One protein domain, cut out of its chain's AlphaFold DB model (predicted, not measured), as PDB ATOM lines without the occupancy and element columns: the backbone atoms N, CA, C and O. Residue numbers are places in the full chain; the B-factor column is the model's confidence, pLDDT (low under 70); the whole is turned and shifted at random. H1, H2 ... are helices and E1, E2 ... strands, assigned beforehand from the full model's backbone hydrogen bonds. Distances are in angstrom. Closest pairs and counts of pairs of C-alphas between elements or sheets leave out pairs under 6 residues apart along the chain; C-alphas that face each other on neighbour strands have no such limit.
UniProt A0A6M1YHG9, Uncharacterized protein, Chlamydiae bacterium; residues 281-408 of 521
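What this domain is: This is residues 281 to 408 of the 521 residues of an uncharacterized protein of Chlamydiae bacterium (UniProt A0A6M1YHG9). Picture two small lobes, each built on an antiparallel sheet: in one the long helix H1 crosses one face of the sheet E5 E6 E7, and in the other H2 packs on E3 of the twisted sheet E2 E1 E3 E4. H3 and H4 bridge them, both packing on H1 and grazing the four-stranded sheet. The printed part has 128 residues with four named helices and seven named strands, in the order H1 H2 E1 E2 H3 H4 E3 E4 E5 E6 E7, class mixed. It is compact, with a radius of gyration of the C-alphas of 14.6 A and spans of 43 by 34 by 26 A.

Where its parts are: Find C-alpha 281 at (-46.283, 50.276, 53.558); from there H1, residues 281 to 300, runs 30.0 A to C-alpha 300 at (-61.182, 26.106, 43.985). Next come H2, residues 313 to 318, E1, 322 to 325, and E2, 331 to 334. H3, residues 340 to 351, is 16.0 A long, and H4, 356 to 365, 14.6 A. E3, 367 to 372, is 14.9 A long, E4, 375 to 380, 16.8 A, and E5, 385 to 390, 15.5 A. E6, 396 to 400, and E7, 403 to 407, follow; E7 ends at C-alpha 407, (-57.230, 55.346, 42.063).

How they stand to each other: Look first at H1, on the sheet E5 E6 E7 at a height of 8.6 A; its closest C-alpha pair with E5 is Leu 290 and Val 389, 6.7 A. It runs across the strands, at 75 degrees to E5 on the local plane. H1 touches H3 at Tyr 298 and Met 344, the closest C-alphas, 5.8 A, about perpendicular at 74 degrees. H1 touches H4 at Tyr 295 and Glu 356, the closest C-alphas, 6.3 A. H2 is on the other sheet; the closest C-alphas of H2 and E3 are those of Asp 315 and Arg 372, 5.3 A. E2, H3 H4, E3 form a split strand-helix-strand unit, two strands running the same way with E1 between them, its crossover right-handed. Check N 324 and O 332, 2.8 A, in the hairpin E1 and E2; N 323 and O 369, 2.8 A, between E1 and E3; and N 370 and O 377, 2.9 A, in the hairpin E3 and E4. E5 E6 E7 is a meander, each strand the antiparallel neighbour of the one before, with N 389 and O 397 at 2.8 A and N 398 and O 405 at 2.8 A. Every O i to N i+4 pair is within hydrogen-bond range in H2 and H3, with 15 of 16 in H1 and 4 of 6 in H4.

The domain as a whole: The two C-alphas farthest apart, those of Asp 329 and Arg 408, are 45.9 A apart. The printed part has no cut; the link from H1 to H2 is long, and there residues 307 to 308 pair antiparallel with residues 385 to 386 of E5. The mean pLDDT of the printed part is 88.4, with residues 303 to 304 under 70.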
ATOM      1  N   GLU A 281     -45.674  50.855  52.353       72.19
ATOM      2  CA  GLU A 281     -46.283  50.276  53.558       72.19
ATOM      3  C   GLU A 281     -47.489  49.388  53.237       72.19
ATOM      4  O   GLU A 281     -47.641  48.299  53.794       72.19
ATOM      5  N   ILE A 282     -48.318  49.816  52.285       81.56
ATOM      6  CA  ILE A 282     -49.538  49.113  51.887       81.56
ATOM      7  C   ILE A 282     -49.211  47.996  50.886       81.56
ATOM      8  O   ILE A 282     -49.881  46.960  50.880       81.56
ATOM      9  N   VAL A 283     -48.143  48.145  50.090       86.25
ATOM     10  CA  VAL A 283     -47.718  47.154  49.082       86.25
ATOM     11  C   VAL A 283     -47.576  45.751  49.668       86.25
ATOM     12  O   VAL A 283     -48.049  44.797  49.059       86.25
ATOM     13  N   HIS A 284     -46.979  45.596  50.853       85.31
ATOM     14  CA  HIS A 284     -46.827  44.273  51.471       85.31
ATOM     15  C   HIS A 284     -48.171  43.611  51.790       85.31
ATOM     16  O   HIS A 284     -48.326  42.407  51.583       85.31
ATOM     17  N   ARG A 285     -49.147  44.399  52.254       86.69
ATOM     18  CA  ARG A 285     -50.510  43.942  52.541       86.69
ATOM     19  C   ARG A 285     -51.242  43.546  51.257       86.69
ATOM     20  O   ARG A 285     -51.893  42.507  51.241       86.69
ATOM     21  N   LEU A 286     -51.107  44.338  50.192       90.31
ATOM     22  CA  LEU A 286     -51.713  44.048  48.886       90.31
ATOM     23  C   LEU A 286     -51.083  42.824  48.221       90.31
ATOM     24  O   LEU A 286     -51.794  41.963  47.713       90.31
ATOM     25  N   ASP A 287     -49.756  42.701  48.278       89.81
ATOM     26  CA  ASP A 287     -49.053  41.515  47.798       89.81
ATOM     27  C   ASP A 287     -49.493  40.266  48.562       89.81
ATOM     28  O   ASP A 287     -49.578  39.189  47.974       89.81
ATOM     29  N   ASP A 288     -49.747  40.382  49.866       86.31
ATOM     30  CA  ASP A 288     -50.270  39.274  50.653       86.31
ATOM     31  C   ASP A 288     -51.698  38.906  50.248       86.31
ATOM     32  O   ASP A 288     -51.953  37.745  49.945       86.31
ATOM     33  N   ALA A 289     -52.593  39.891  50.152       88.75
ATOM     34  CA  ALA A 289     -53.970  39.697  49.703       88.75
ATOM     35  C   ALA A 289     -54.036  39.044  48.313       88.75
ATOM     36  O   ALA A 289     -54.756  38.064  48.128       88.75
ATOM     37  N   LEU A 290     -53.213  39.511  47.368       90.56
ATOM     38  CA  LEU A 290     -53.109  38.918  46.039       90.56
ATOM     39  C   LEU A 290     -52.676  37.451  46.113       90.56
ATOM     40  O   LEU A 290     -53.244  36.623  45.413       90.56
ATOM     41  N   LYS A 291     -51.708  37.090  46.964       89.94
ATOM     42  CA  LYS A 291     -51.299  35.682  47.122       89.94
ATOM     43  C   LYS A 291     -52.430  34.805  47.639       89.94
ATOM     44  O   LYS A 291     -52.565  33.687  47.150       89.94
ATOM     45  N   ARG A 292     -53.233  35.296  48.589       87.69
ATOM     46  CA  ARG A 292     -54.400  34.546  49.082       87.69
ATOM     47  C   ARG A 292     -55.433  34.365  47.975       87.69
ATOM     48  O   ARG A 292     -55.919  33.260  47.774       87.69
ATOM     49  N   GLY A 293     -55.686  35.416  47.191       88.69
ATOM     50  CA  GLY A 293     -56.546  35.339  46.005       88.69
ATOM     51  C   GLY A 293     -56.035  34.336  44.965       88.69
ATOM     52  O   GLY A 293     -56.798  33.512  44.471       88.69
ATOM     53  N   LEU A 294     -54.727  34.332  44.684       91.38
ATOM     54  CA  LEU A 294     -54.094  33.344  43.803       91.38
ATOM     55  C   LEU A 294     -54.248  31.917  44.345       91.38
ATOM     56  O   LEU A 294     -54.484  31.004  43.559       91.38
ATOM     57  N   TYR A 295     -54.136  31.721  45.663       92.19
ATOM     58  CA  TYR A 295     -54.358  30.419  46.288       92.19
ATOM     59  C   TYR A 295     -55.818  29.966  46.163       92.19
ATOM     60  O   TYR A 295     -56.045  28.820  45.799       92.19
ATOM     61  N   ALA A 296     -56.796  30.853  46.356       88.62
ATOM     62  CA  ALA A 296     -58.208  30.525  46.141       88.62
ATOM     63  C   ALA A 296     -58.478  30.095  44.685       88.62
ATOM     64  O   ALA A 296     -59.092  29.060  44.433       88.62
ATOM     65  N   ILE A 297     -57.923  30.824  43.705       89.19
ATOM     66  CA  ILE A 297     -58.000  30.452  42.279       89.19
ATOM     67  C   ILE A 297     -57.351  29.078  42.034       89.19
ATOM     68  O   ILE A 297     -57.853  28.244  41.268       89.19
ATOM     69  N   TYR A 298     -56.216  28.838  42.683       91.12
ATOM     70  CA  TYR A 298     -55.488  27.584  42.616       91.12
ATOM     71  C   TYR A 298     -56.286  26.410  43.205       91.12
ATOM     72  O   TYR A 298     -56.371  25.368  42.555       91.12
ATOM     73  N   SER A 299     -56.891  26.561  44.384       87.94
ATOM     74  CA  SER A 299     -57.566  25.481  45.112       87.94
ATOM     75  C   SER A 299     -58.969  25.187  44.589       87.94
ATOM     76  O   SER A 299     -59.329  24.024  44.423       87.94
ATOM     77  N   GLU A 300     -59.754  26.225  44.309       81.56
ATOM     78  CA  GLU A 300     -61.182  26.106  43.985       81.56
ATOM     79  C   GLU A 300     -61.443  26.070  42.472       81.56
ATOM     80  O   GLU A 300     -62.528  25.706  42.028       81.56
ATOM     81  N   ASN A 301     -60.435  26.420  41.665       77.62
ATOM     82  CA  ASN A 301     -60.526  26.534  40.208       77.62
ATOM     83  C   ASN A 301     -61.648  27.456  39.653       77.62
ATOM     84  O   ASN A 301     -62.236  27.120  38.619       77.62
ATOM     85  N   PRO A 302     -61.945  28.626  40.252       73.81
ATOM     86  CA  PRO A 302     -62.742  29.644  39.580       73.81
ATOM     87  C   PRO A 302     -61.992  30.198  38.359       73.81
ATOM     88  O   PRO A 302     -60.761  30.140  38.277       73.81
ATOM     89  N   ALA A 303     -62.732  30.768  37.406       68.56
ATOM     90  CA  ALA A 303     -62.123  31.511  36.308       68.56
ATOM     91  C   ALA A 303     -61.319  32.698  36.883       68.56
ATOM     92  O   ALA A 303     -61.887  33.503  37.624       68.56
ATOM     93  N   PRO A 304     -60.010  32.815  36.597       65.81
ATOM     94  CA  PRO A 304     -59.206  33.897  37.147       65.81
ATOM     95  C   PRO A 304     -59.631  35.243  36.554       65.81
ATOM     96  O   PRO A 304     -59.650  35.400  35.337       65.81
ATOM     97  N   SER A 305     -59.870  36.236  37.411       74.75
ATOM     98  CA  SER A 305     -60.046  37.650  37.035       74.75
ATOM     99  C   SER A 305     -58.713  38.399  36.872       74.75
ATOM    100  O   SER A 305     -58.670  39.626  36.895       74.75
ATOM    101  N   LEU A 306     -57.606  37.659  36.756       84.44
ATOM    102  CA  LEU A 306     -56.249  38.193  36.735       84.44
ATOM    103  C   LEU A 306     -55.616  38.019  35.359       84.44
ATOM    104  O   LEU A 306     -55.792  36.988  34.707       84.44
ATOM    105  N   ASP A 307     -54.787  38.981  34.985       88.75
ATOM    106  CA  ASP A 307     -53.915  38.905  33.824       88.75
ATOM    107  C   ASP A 307     -52.570  38.258  34.181       88.75
ATOM    108  O   ASP A 307     -52.113  38.277  35.329       88.75
ATOM    109  N   PHE A 308     -51.915  37.684  33.167       91.38
ATOM    110  CA  PHE A 308     -50.564  37.139  33.287       91.38
ATOM    111  C   PHE A 308     -49.640  37.729  32.219       91.38
ATOM    112  O   PHE A 308     -49.557  37.252  31.084       91.38
ATOM    113  N   VAL A 309     -48.937  38.800  32.579       91.06
ATOM    114  CA  VAL A 309     -48.096  39.569  31.661       91.06
ATOM    115  C   VAL A 309     -46.928  40.208  32.405       91.06
ATOM    116  O   VAL A 309     -47.001  40.533  33.585       91.06
ATOM    117  N   HIS A 310     -45.810  40.386  31.709       91.56
ATOM    118  CA  HIS A 310     -44.647  41.054  32.277       91.56
ATOM    119  C   HIS A 310     -44.640  42.558  31.984       91.56
ATOM    120  O   HIS A 310     -45.042  42.994  30.908       91.56
ATOM    121  N   ARG A 311     -44.007  43.352  32.860       86.69
ATOM    122  CA  ARG A 311     -43.811  44.806  32.666       86.69
ATOM    123  C   ARG A 311     -43.087  45.202  31.372       86.69
ATOM    124  O   ARG A 311     -43.156  46.349  30.950       86.69
ATOM    125  N   TYR A 312     -42.322  44.282  30.786       86.81
ATOM    126  CA  TYR A 312     -41.695  44.474  29.475       86.81
ATOM    127  C   TYR A 312     -42.627  43.906  28.414       86.81
ATOM    128  O   TYR A 312     -42.286  42.917  27.779       86.81
ATOM    129  N   THR A 313     -43.815  44.498  28.288       87.12
ATOM    130  CA  THR A 313     -44.919  43.991  27.461       87.12
ATOM    131  C   THR A 313     -44.464  43.668  26.043       87.12
ATOM    132  O   THR A 313     -44.717  42.576  25.554       87.12
ATOM    133  N   ASP A 314     -43.709  44.575  25.422       86.56
ATOM    134  CA  ASP A 314     -43.312  44.461  24.016       86.56
ATOM    135  C   ASP A 314     -42.348  43.280  23.803       86.56
ATOM    136  O   ASP A 314     -42.570  42.441  22.935       86.56
ATOM    137  N   ASP A 315     -41.315  43.161  24.651       89.69
ATOM    138  CA  ASP A 315     -40.390  42.017  24.654       89.69
ATOM    139  C   ASP A 315     -41.118  40.711  25.030       89.69
ATOM    140  O   ASP A 315     -40.855  39.657  24.455       89.69
ATOM    141  N   TYR A 316     -42.038  40.777  25.999       91.88
ATOM    142  CA  TYR A 316     -42.799  39.630  26.481       91.88
ATOM    143  C   TYR A 316     -43.651  39.050  25.363       91.88
ATOM    144  O   TYR A 316     -43.494  37.872  25.077       91.88
ATOM    145  N   PHE A 317     -44.478  39.846  24.682       90.56
ATOM    146  CA  PHE A 317     -45.317  39.371  23.577       90.56
ATOM    147  C   PHE A 317     -44.522  39.028  22.309       90.56
ATOM    148  O   PHE A 317     -44.964  38.188  21.531       90.56
ATOM    149  N   ALA A 318     -43.341  39.623  22.104       90.38
ATOM    150  CA  ALA A 318     -42.444  39.249  21.007       90.38
ATOM    151  C   ALA A 318     -41.662  37.946  21.269       90.38
ATOM    152  O   ALA A 318     -41.113  37.353  20.333       90.38
ATOM    153  N   SER A 319     -41.576  37.494  22.526       92.00
ATOM    154  CA  SER A 319     -40.882  36.255  22.877       92.00
ATOM    155  C   SER A 319     -41.588  35.042  22.270       92.00
ATOM    156  O   SER A 319     -42.802  34.902  22.325       92.00
ATOM    157  N   ARG A 320     -40.803  34.109  21.724       91.75
ATOM    158  CA  ARG A 320     -41.321  32.858  21.137       91.75
ATOM    159  C   ARG A 320     -41.417  31.707  22.136       91.75
ATOM    160  O   ARG A 320     -41.877  30.625  21.786       91.75
ATOM    161  N   ARG A 321     -40.891  31.895  23.347       94.50
ATOM    162  CA  ARG A 321     -40.832  30.856  24.375       94.50
ATOM    163  C   ARG A 321     -40.886  31.460  25.771       94.50
ATOM    164  O   ARG A 321     -40.219  32.461  26.044       94.50
ATOM    165  N   TYR A 322     -41.635  30.798  26.642       96.69
ATOM    166  CA  TYR A 322     -41.805  31.136  28.051       96.69
ATOM    167  C   TYR A 322     -41.531  29.882  28.866       96.69
ATOM    168  O   TYR A 322     -42.252  28.897  28.730       96.69
ATOM    169  N   THR A 323     -40.478  29.886  29.674       96.75
ATOM    170  CA  THR A 323     -40.041  28.716  30.442       96.75
ATOM    171  C   THR A 323     -40.254  28.947  31.928       96.75
ATOM    172  O   THR A 323     -39.671  29.855  32.509       96.75
ATOM    173  N   PHE A 324     -41.070  28.100  32.538       97.25
ATOM    174  CA  PHE A 324     -41.328  28.050  33.970       97.25
ATOM    175  C   PHE A 324     -40.323  27.092  34.599       97.25
ATOM    176  O   PHE A 324     -40.181  25.964  34.129       97.25
ATOM    177  N   VAL A 325     -39.616  27.549  35.624       95.88
ATOM    178  CA  VAL A 325     -38.588  26.800  36.350       95.88
ATOM    179  C   VAL A 325     -39.076  26.619  37.781       95.88
ATOM    180  O   VAL A 325     -39.220  27.610  38.492       95.88
ATOM    181  N   PHE A 326     -39.340  25.372  38.171       92.81
ATOM    182  CA  PHE A 326     -39.850  24.987  39.495       92.81
ATOM    183  C   PHE A 326     -38.731  24.538  40.443       92.81
ATOM    184  O   PHE A 326     -38.857  24.644  41.655       92.81
ATOM    185  N   GLY A 327     -37.606  24.097  39.877       86.12
ATOM    186  CA  GLY A 327     -36.405  23.669  40.584       86.12
ATOM    187  C   GLY A 327     -35.225  23.539  39.613       86.12
ATOM    188  O   GLY A 327     -35.327  23.997  38.471       86.12
ATOM    189  N   PRO A 328     -34.101  22.926  40.026       82.50
ATOM    190  CA  PRO A 328     -32.922  22.750  39.170       82.50
ATOM    191  C   PRO A 328     -33.241  22.031  37.848       82.50
ATOM    192  O   PRO A 328     -32.858  22.503  36.771       82.50
ATOM    193  N   ASP A 329     -34.036  20.962  37.939       84.75
ATOM    194  CA  ASP A 329     -34.309  20.049  36.824       84.75
ATOM    195  C   ASP A 329     -35.750  20.135  36.303       84.75
ATOM    196  O   ASP A 329     -36.046  19.706  35.188       84.75
ATOM    197  N   GLU A 330     -36.655  20.741  37.069       91.44
ATOM    198  CA  GLU A 330     -38.076  20.769  36.738       91.44
ATOM    199  C   GLU A 330     -38.455  22.042  35.977       91.44
ATOM    200  O   GLU A 330     -38.422  23.160  36.509       91.44
ATOM    201  N   LYS A 331     -38.810  21.864  34.698       94.06
ATOM    202  CA  LYS A 331     -39.145  22.957  33.784       94.06
ATOM    203  C   LYS A 331     -40.344  22.615  32.914       94.06
ATOM    204  O   LYS A 331     -40.437  21.521  32.370       94.06
ATOM    205  N   SER A 332     -41.185  23.614  32.688       95.69
ATOM    206  CA  SER A 332     -42.279  23.568  31.716       95.69
ATOM    207  C   SER A 332     -42.176  24.762  30.778       95.69
ATOM    208  O   SER A 332     -41.551  25.768  31.108       95.69
ATOM    209  N   SER A 333     -42.690  24.663  29.554       95.75
ATOM    210  CA  SER A 333     -42.588  25.762  28.590       95.75
ATOM    211  C   SER A 333     -43.847  25.932  27.758       95.75
ATOM    212  O   SER A 333     -44.494  24.953  27.401       95.75
ATOM    213  N   PHE A 334     -44.127  27.181  27.403       95.81
ATOM    214  CA  PHE A 334     -45.130  27.564  26.419       95.81
ATOM    215  C   PHE A 334     -44.450  28.254  25.237       95.81
ATOM    216  O   PHE A 334     -43.444  28.947  25.408       95.81
ATOM    217  N   ASN A 335     -45.018  28.079  24.045       93.75
ATOM    218  CA  ASN A 335     -44.560  28.736  22.812       93.75
ATOM    219  C   ASN A 335     -45.368  30.003  22.481       93.75
ATOM    220  O   ASN A 335     -45.046  30.722  21.542       93.75
ATOM    221  N   ILE A 336     -46.420  30.264  23.256       92.19
ATOM    222  CA  ILE A 336     -47.247  31.468  23.207       92.19
ATOM    223  C   ILE A 336     -47.353  32.040  24.626       92.19
ATOM    224  O   ILE A 336     -47.170  31.273  25.579       92.19
ATOM    225  N   PRO A 337     -47.624  33.347  24.788       92.88
ATOM    226  CA  PRO A 337     -47.802  33.931  26.110       92.88
ATOM    227  C   PRO A 337     -48.922  33.195  26.867       92.88
ATOM    228  O   PRO A 337     -50.045  33.143  26.361       92.88
ATOM    229  N   PRO A 338     -48.639  32.592  28.037       94.25
ATOM    230  CA  PRO A 338     -49.643  31.845  28.786       94.25
ATOM    231  C   PRO A 338     -50.637  32.788  29.467       94.25
ATOM    232  O   PRO A 338     -50.266  33.868  29.929       94.25
ATOM    233  N   THR A 339     -51.893  32.354  29.574       91.19
ATOM    234  CA  THR A 339     -52.905  33.045  30.383       91.19
ATOM    235  C   THR A 339     -52.736  32.719  31.869       91.19
ATOM    236  O   THR A 339     -52.109  31.722  32.234       91.19
ATOM    237  N   SER A 340     -53.349  33.511  32.751       90.50
ATOM    238  CA  SER A 340     -53.392  33.211  34.190       90.50
ATOM    239  C   SER A 340     -53.992  31.829  34.474       90.50
ATOM    240  O   SER A 340     -53.488  31.106  35.330       90.50
ATOM    241  N   ASN A 341     -54.998  31.406  33.704       90.38
ATOM    242  CA  ASN A 341     -55.595  30.075  33.817       90.38
ATOM    243  C   ASN A 341     -54.614  28.958  33.420       90.38
ATOM    244  O   ASN A 341     -54.508  27.950  34.122       90.38
ATOM    245  N   ASP A 342     -53.865  29.136  32.327       93.69
ATOM    246  CA  ASP A 342     -52.840  28.168  31.904       93.69
ATOM    247  C   ASP A 342     -51.773  28.001  32.981       93.69
ATOM    248  O   ASP A 342     -51.375  26.881  33.315       93.69
ATOM    249  N   VAL A 343     -51.358  29.120  33.576       94.75
ATOM    250  CA  VAL A 343     -50.402  29.132  34.678       94.75
ATOM    251  C   VAL A 343     -50.971  28.425  35.904       94.75
ATOM    252  O   VAL A 343     -50.289  27.574  36.465       94.75
ATOM    253  N   MET A 344     -52.216  28.688  36.303       93.38
ATOM    254  CA  MET A 344     -52.826  28.024  37.464       93.38
ATOM    255  C   MET A 344     -52.977  26.514  37.271       93.38
ATOM    256  O   MET A 344     -52.704  25.739  38.189       93.38
ATOM    257  N   LYS A 345     -53.345  26.067  36.064       92.19
ATOM    258  CA  LYS A 345     -53.348  24.638  35.708       92.19
ATOM    259  C   LYS A 345     -51.950  24.035  35.790       92.19
ATOM    260  O   LYS A 345     -51.797  22.933  36.316       92.19
ATOM    261  N   LEU A 346     -50.939  24.756  35.305       94.81
ATOM    262  CA  LEU A 346     -49.554  24.319  35.383       94.81
ATOM    263  C   LEU A 346     -49.089  24.199  36.841       94.81
ATOM    264  O   LEU A 346     -48.530  23.169  37.209       94.81
ATOM    265  N   LEU A 347     -49.359  25.207  37.674       94.31
ATOM    266  CA  LEU A 347     -49.022  25.175  39.096       94.31
ATOM    267  C   LEU A 347     -49.677  23.972  39.778       94.31
ATOM    268  O   LEU A 347     -48.983  23.235  40.463       94.31
ATOM    269  N   ARG A 348     -50.973  23.712  39.544       92.44
ATOM    270  CA  ARG A 348     -51.673  22.554  40.133       92.44
ATOM    271  C   ARG A 348     -51.040  21.226  39.744       92.44
ATOM    272  O   ARG A 348     -50.889  20.349  40.589       92.44
ATOM    273  N   LYS A 349     -50.649  21.091  38.475       92.75
ATOM    274  CA  LYS A 349     -49.976  19.891  37.970       92.75
ATOM    275  C   LYS A 349     -48.653  19.628  38.698       92.75
ATOM    276  O   LYS A 349     -48.350  18.473  38.967       92.75
ATOM    277  N   HIS A 350     -47.880  20.674  38.982       93.69
ATOM    278  CA  HIS A 350     -46.560  20.550  39.605       93.69
ATOM    279  C   HIS A 350     -46.613  20.476  41.134       93.69
ATOM    280  O   HIS A 350     -45.856  19.735  41.750       93.69
ATOM    281  N   PHE A 351     -47.496  21.243  41.765       93.62
ATOM    282  CA  PHE A 351     -47.552  21.358  43.218       93.62
ATOM    283  C   PHE A 351     -48.474  20.326  43.876       93.62
ATOM    284  O   PHE A 351     -48.217  19.960  45.020       93.62
ATOM    285  N   GLY A 352     -49.512  19.840  43.186       90.81
ATOM    286  CA  GLY A 352     -50.517  18.948  43.772       90.81
ATOM    287  C   GLY A 352     -51.390  19.638  44.831       90.81
ATOM    288  O   GLY A 352     -51.507  20.857  44.869       90.81
ATOM    289  N   TYR A 353     -52.040  18.890  45.714       90.56
ATOM    290  CA  TYR A 353     -52.812  19.506  46.800       90.56
ATOM    291  C   TYR A 353     -51.878  19.914  47.940       90.56
ATOM    292  O   TYR A 353     -51.301  19.058  48.604       90.56
ATOM    293  N   ILE A 354     -51.733  21.221  48.153       95.44
ATOM    294  CA  ILE A 354     -50.861  21.802  49.180       95.44
ATOM    295  C   ILE A 354     -51.602  22.879  49.965       95.44
ATOM    296  O   ILE A 354     -52.573  23.450  49.474       95.44
ATOM    297  N   SER A 355     -51.126  23.157  51.179       95.19
ATOM    298  CA  SER A 355     -51.653  24.236  52.025       95.19
ATOM    299  C   SER A 355     -51.347  25.630  51.460       95.19
ATOM    300  O   SER A 355     -50.414  25.796  50.672       95.19
ATOM    301  N   GLU A 356     -52.077  26.653  51.917       93.44
ATOM    302  CA  GLU A 356     -51.849  28.051  51.519       93.44
ATOM    303  C   GLU A 356     -50.414  28.512  51.815       93.44
ATOM    304  O   GLU A 356     -49.760  29.124  50.969       93.44
ATOM    305  N   ASP A 357     -49.890  28.196  53.000       93.75
ATOM    306  CA  ASP A 357     -48.541  28.605  53.392       93.75
ATOM    307  C   ASP A 357     -47.459  27.929  52.550       93.75
ATOM    308  O   ASP A 357     -46.454  28.554  52.198       93.75
ATOM    309  N   GLU A 358     -47.661  26.662  52.192       94.56
ATOM    310  CA  GLU A 358     -46.758  25.951  51.292       94.56
ATOM    311  C   GLU A 358     -46.848  26.499  49.863       94.56
ATOM    312  O   GLU A 358     -45.815  26.724  49.228       94.56
ATOM    313  N   PHE A 359     -48.060  26.803  49.385       94.31
ATOM    314  CA  PHE A 359     -48.278  27.437  48.087       94.31
ATOM    315  C   PHE A 359     -47.562  28.779  48.007       94.31
ATOM    316  O   PHE A 359     -46.821  29.027  47.059       94.31
ATOM    317  N   ARG A 360     -47.713  29.628  49.030       91.25
ATOM    318  CA  ARG A 360     -47.057  30.938  49.102       91.25
ATOM    319  C   ARG A 360     -45.540  30.810  49.026       91.25
ATOM    320  O   ARG A 360     -44.922  31.590  48.307       91.25
ATOM    321  N   LYS A 361     -44.940  29.832  49.716       90.56
ATOM    322  CA  LYS A 361     -43.491  29.568  49.658       90.56
ATOM    323  C   LYS A 361     -43.055  29.114  48.264       90.56
ATOM    324  O   LYS A 361     -42.221  29.776  47.652       90.56
ATOM    325  N   LYS A 362     -43.676  28.056  47.734       91.81
ATOM    326  CA  LYS A 362     -43.332  27.484  46.423       91.81
ATOM    327  C   LYS A 362     -43.558  28.470  45.276       91.81
ATOM    328  O   LYS A 362     -42.755  28.532  44.351       91.81
ATOM    329  N   LEU A 363     -44.601  29.301  45.342       91.62
ATOM    330  CA  LEU A 363     -44.880  30.320  44.327       91.62
ATOM    331  C   LEU A 363     -43.694  31.278  44.135       91.62
ATOM    332  O   LEU A 363     -43.399  31.661  43.008       91.62
ATOM    333  N   PHE A 364     -42.983  31.652  45.202       85.19
ATOM    334  CA  PHE A 364     -41.814  32.534  45.094       85.19
ATOM    335  C   PHE A 364     -40.596  31.871  44.454       85.19
ATOM    336  O   PHE A 364     -39.771  32.567  43.855       85.19
ATOM    337  N   GLU A 365     -40.488  30.552  44.572       90.56
ATOM    338  CA  GLU A 365     -39.387  29.766  44.020       90.56
ATOM    339  C   GLU A 365     -39.525  29.604  42.503       90.56
ATOM    340  O   GLU A 365     -38.515  29.544  41.795       90.56
ATOM    341  N   VAL A 366     -40.760  29.637  41.987       95.06
ATOM    342  CA  VAL A 366     -41.013  29.534  40.551       95.06
ATOM    343  C   VAL A 366     -40.548  30.788  39.824       95.06
ATOM    344  O   VAL A 366     -40.979  31.916  40.099       95.06
ATOM    345  N   LYS A 367     -39.700  30.576  38.820       95.69
ATOM    346  CA  LYS A 367     -39.228  31.628  37.918       95.69
ATOM    347  C   LYS A 367     -39.776  31.431  36.519       95.69
ATOM    348  O   LYS A 367     -39.865  30.312  36.026       95.69
ATOM    349  N   VAL A 368     -40.081  32.536  35.855       96.00
ATOM    350  CA  VAL A 368     -40.503  32.564  34.457       96.00
ATOM    351  C   VAL A 368     -39.398  33.213  33.650       96.00
ATOM    352  O   VAL A 368     -38.948  34.314  33.970       96.00
ATOM    353  N   ALA A 369     -38.945  32.513  32.619       95.12
ATOM    354  CA  ALA A 369     -37.912  32.964  31.712       95.12
ATOM    355  C   ALA A 369     -38.467  33.221  30.309       95.12
ATOM    356  O   ALA A 369     -39.211  32.401  29.775       95.12
ATOM    357  N   PHE A 370     -38.083  34.339  29.701       94.81
ATOM    358  CA  PHE A 370     -38.436  34.707  28.326       94.81
ATOM    359  C   PHE A 370     -37.296  35.510  27.677       94.81
ATOM    360  O   PHE A 370     -36.321  35.874  28.342       94.81
ATOM    361  N   LEU A 371     -37.371  35.753  26.367       89.19
ATOM    362  CA  LEU A 371     -36.362  36.540  25.656       89.19
ATOM    363  C   LEU A 371     -36.638  38.038  25.798       89.19
ATOM    364  O   LEU A 371     -37.719  38.513  25.476       89.19
ATOM    365  N   ARG A 372     -35.627  38.794  26.224       86.94
ATOM    366  CA  ARG A 372     -35.669  40.253  26.343       86.94
ATOM    367  C   ARG A 372     -34.465  40.850  25.637       86.94
ATOM    368  O   ARG A 372     -33.330  40.557  26.024       86.94
ATOM    369  N   LYS A 373     -34.689  41.694  24.623       81.88
ATOM    370  CA  LYS A 373     -33.607  42.314  23.826       81.88
ATOM    371  C   LYS A 373     -32.525  41.309  23.380       81.88
ATOM    372  O   LYS A 373     -31.333  41.594  23.465       81.88
ATOM    373  N   GLY A 374     -32.942  40.107  22.979       76.25
ATOM    374  CA  GLY A 374     -32.046  39.025  22.546       76.25
ATOM    375  C   GLY A 374     -31.319  38.260  23.661       76.25
ATOM    376  O   GLY A 374     -30.524  37.379  23.362       76.25
ATOM    377  N   SER A 375     -31.588  38.553  24.935       79.25
ATOM    378  CA  SER A 375     -30.996  37.859  26.088       79.25
ATOM    379  C   SER A 375     -32.049  37.110  26.902       79.25
ATOM    380  O   SER A 375     -33.197  37.551  26.993       79.25
ATOM    381  N   HIS A 376     -31.670  35.981  27.507       83.69
ATOM    382  CA  HIS A 376     -32.545  35.273  28.438       83.69
ATOM    383  C   HIS A 376     -32.741  36.107  29.702       83.69
ATOM    384  O   HIS A 376     -31.787  36.460  30.392       83.69
ATOM    385  N   PHE A 377     -33.998  36.407  30.001       88.38
ATOM    386  CA  PHE A 377     -34.413  37.111  31.200       88.38
ATOM    387  C   PHE A 377     -35.248  36.169  32.056       88.38
ATOM    388  O   PHE A 377     -36.061  35.433  31.508       88.38
ATOM    389  N   SER A 378     -35.054  36.178  33.375       90.88
ATOM    390  CA  SER A 378     -35.792  35.327  34.310       90.88
ATOM    391  C   SER A 378     -36.151  36.100  35.574       90.88
ATOM    392  O   SER A 378     -35.289  36.742  36.170       90.88
ATOM    393  N   GLU A 379     -37.416  36.035  35.985       91.75
ATOM    394  CA  GLU A 379     -37.928  36.714  37.181       91.75
ATOM    395  C   GLU A 379     -38.973  35.832  37.886       91.75
ATOM    396  O   GLU A 379     -39.480  34.874  37.302       91.75
ATOM    397  N   SER A 380     -39.270  36.109  39.159       92.56
ATOM    398  CA  SER A 380     -40.286  35.364  39.918       92.56
ATOM    399  C   SER A 380     -41.656  35.452  39.239       92.56
ATOM    400  O   SER A 380     -42.072  36.534  38.819       92.56
ATOM    401  N   ILE A 381     -42.384  34.334  39.196       94.62
ATOM    402  CA  ILE A 381     -43.734  34.242  38.618       94.62
ATOM    403  C   ILE A 381     -44.705  35.274  39.208       94.62
ATOM    404  O   ILE A 381     -45.558  35.808  38.505       94.62
ATOM    405  N   PHE A 382     -44.532  35.638  40.481       91.75
ATOM    406  CA  PHE A 382     -45.393  36.598  41.172       91.75
ATOM    407  C   PHE A 382     -45.341  38.018  40.574       91.75
ATOM    408  O   PHE A 382     -46.230  38.839  40.819       91.75
ATOM    409  N   LYS A 383     -44.305  38.334  39.787       91.31
ATOM    410  CA  LYS A 383     -44.164  39.619  39.081       91.31
ATOM    411  C   LYS A 383     -44.981  39.703  37.788       91.31
ATOM    412  O   LYS A 383     -45.057  40.791  37.228       91.31
ATOM    413  N   PHE A 384     -45.565  38.591  37.341       93.56
ATOM    414  CA  PHE A 384     -46.356  38.501  36.110       93.56
ATOM    415  C   PHE A 384     -47.864  38.567  36.367       93.56
ATOM    416  O   PHE A 384     -48.621  38.855  35.448       93.56
ATOM    417  N   PHE A 385     -48.310  38.291  37.595       92.44
ATOM    418  CA  PHE A 385     -49.720  38.415  37.948       92.44
ATOM    419  C   PHE A 385     -50.106  39.879  38.114       92.44
ATOM    420  O   PHE A 385     -49.515  40.605  38.925       92.44
ATOM    421  N   GLU A 386     -51.125  40.262  37.361       90.44
ATOM    422  CA  GLU A 386     -51.713  41.589  37.332       90.44
ATOM    423  C   GLU A 386     -53.219  41.503  37.547       90.44
ATOM    424  O   GLU A 386     -53.845  40.489  37.246       90.44
ATOM    425  N   GLY A 387     -53.794  42.572  38.081       86.31
ATOM    426  CA  GLY A 387     -55.223  42.648  38.344       86.31
ATOM    427  C   GLY A 387     -55.541  43.510  39.549       86.31
ATOM    428  O   GLY A 387     -54.705  44.281  40.028       86.31
ATOM    429  N   GLU A 388     -56.766  43.374  40.022       85.69
ATOM    430  CA  GLU A 388     -57.350  44.224  41.046       85.69
ATOM    431  C   GLU A 388     -57.382  43.533  42.414       85.69
ATOM    432  O   GLU A 388     -57.630  42.333  42.528       85.69
ATOM    433  N   VAL A 389     -57.133  44.313  43.463       86.12
ATOM    434  CA  VAL A 389     -57.365  43.937  44.854       86.12
ATOM    435  C   VAL A 389     -58.190  45.032  45.504       86.12
ATOM    436  O   VAL A 389     -57.789  46.193  45.510       86.12
ATOM    437  N   VAL A 390     -59.314  44.637  46.092       82.50
ATOM    438  CA  VAL A 390     -60.162  45.510  46.903       82.50
ATOM    439  C   VAL A 390     -59.821  45.262  48.368       82.50
ATOM    440  O   VAL A 390     -59.768  44.111  48.812       82.50
ATOM    441  N   ASP A 391     -59.506  46.318  49.118       78.06
ATOM    442  CA  ASP A 391     -59.285  46.178  50.558       78.06
ATOM    443  C   ASP A 391     -60.604  46.090  51.342       78.06
ATOM    444  O   ASP A 391     -61.703  46.150  50.797       78.06
ATOM    445  N   LYS A 392     -60.507  45.913  52.664       75.25
ATOM    446  CA  LYS A 392     -61.685  45.765  53.533       75.25
ATOM    447  C   LYS A 392     -62.538  47.035  53.623       75.25
ATOM    448  O   LYS A 392     -63.633  46.973  54.167       75.25
ATOM    449  N   GLN A 393     -62.007  48.169  53.178       75.94
ATOM    450  CA  GLN A 393     -62.663  49.469  53.173       75.94
ATOM    451  C   GLN A 393     -63.299  49.779  51.809       75.94
ATOM    452  O   GLN A 393     -63.797  50.886  51.625       75.94
ATOM    453  N   GLY A 394     -63.264  48.839  50.856       73.50
ATOM    454  CA  GLY A 394     -63.768  49.052  49.501       73.50
ATOM    455  C   GLY A 394     -62.822  49.876  48.624       73.50
ATOM    456  O   GLY A 394     -63.216  50.339  47.561       73.50
ATOM    457  N   CYS A 395     -61.569  50.104  49.036       78.94
ATOM    458  CA  CYS A 395     -60.608  50.813  48.194       78.94
ATOM    459  C   CYS A 395     -60.023  49.867  47.141       78.94
ATOM    460  O   CYS A 395     -59.499  48.797  47.466       78.94
ATOM    461  N   HIS A 396     -60.074  50.300  45.884       81.19
ATOM    462  CA  HIS A 396     -59.599  49.550  44.727       81.19
ATOM    463  C   HIS A 396     -58.117  49.832  44.449       81.19
ATOM    464  O   HIS A 396     -57.695  50.988  44.317       81.19
ATOM    465  N   TYR A 397     -57.324  48.768  44.321       86.44
ATOM    466  CA  TYR A 397     -55.906  48.829  43.978       86.44
ATOM    467  C   TYR A 397     -55.601  47.934  42.783       86.44
ATOM    468  O   TYR A 397     -56.019  46.781  42.732       86.44
ATOM    469  N   PHE A 398     -54.787  48.428  41.856       87.81
ATOM    470  CA  PHE A 398     -54.455  47.735  40.614       87.81
ATOM    471  C   PHE A 398     -52.969  47.400  40.572       87.81
ATOM    472  O   PHE A 398     -52.119  48.284  40.675       87.81
ATOM    473  N   LYS A 399     -52.619  46.126  40.390       89.44
ATOM    474  CA  LYS A 399     -51.239  45.709  40.122       89.44
ATOM    475  C   LYS A 399     -51.020  45.644  38.621       89.44
ATOM    476  O   LYS A 399     -51.489  44.714  37.976       89.44
ATOM    477  N   LEU A 400     -50.283  46.610  38.078       87.12
ATOM    478  CA  LEU A 400     -50.022  46.752  36.645       87.12
ATOM    479  C   LEU A 400     -48.543  47.088  36.412       87.12
ATOM    480  O   LEU A 400     -47.965  47.958  37.067       87.12
ATOM    481  N   GLY A 401     -47.889  46.367  35.504       82.00
ATOM    482  CA  GLY A 401     -46.451  46.457  35.249       82.00
ATOM    483  C   GLY A 401     -45.588  46.063  36.454       82.00
ATOM    484  O   GLY A 401     -44.460  46.546  36.598       82.00
ATOM    485  N   GLY A 402     -46.122  45.227  37.350       81.06
ATOM    486  CA  GLY A 402     -45.491  44.872  38.624       81.06
ATOM    487  C   GLY A 402     -45.421  46.021  39.641       81.06
ATOM    488  O   GLY A 402     -44.615  45.948  40.570       81.06
ATOM    489  N   ILE A 403     -46.222  47.073  39.451       85.69
ATOM    490  CA  ILE A 403     -46.366  48.225  40.348       85.69
ATOM    491  C   ILE A 403     -47.818  48.276  40.830       85.69
ATOM    492  O   ILE A 403     -48.729  47.990  40.058       85.69
ATOM    493  N   TRP A 404     -48.018  48.611  42.102       88.56
ATOM    494  CA  TRP A 404     -49.346  48.831  42.669       88.56
ATOM    495  C   TRP A 404     -49.785  50.276  42.473       88.56
ATOM    496  O   TRP A 404     -49.040  51.200  42.795       88.56
ATOM    497  N   TRP A 405     -51.009  50.445  42.001       87.25
ATOM    498  CA  TRP A 405     -51.653  51.719  41.731       87.25
ATOM    499  C   TRP A 405     -52.919  51.836  42.571       87.25
ATOM    500  O   TRP A 405     -53.661  50.866  42.698       87.25
ATOM    501  N   SER A 406     -53.155  53.006  43.149       85.62
ATOM    502  CA  SER A 406     -54.439  53.396  43.714       85.62
ATOM    503  C   SER A 406     -55.085  54.435  42.816       85.62
ATOM    504  O   SER A 406     -54.420  55.253  42.173       85.62
ATOM    505  N   VAL A 407     -56.405  54.394  42.787       77.56
ATOM    506  CA  VAL A 407     -57.230  55.346  42.063       77.56
ATOM    507  C   VAL A 407     -57.917  56.233  43.096       77.56
ATOM    508  O   VAL A 407     -58.513  55.722  44.044       77.56
ATOM    509  N   ARG A 408     -57.790  57.556  42.965       70.12
ATOM    510  CA  ARG A 408     -58.415  58.499  43.908       70.12
ATOM    511  C   ARG A 408     -59.947  58.452  43.810       70.12
ATOM    512  O   ARG A 408     -60.480  58.248  42.730       70.12
TER     513      ARG A 408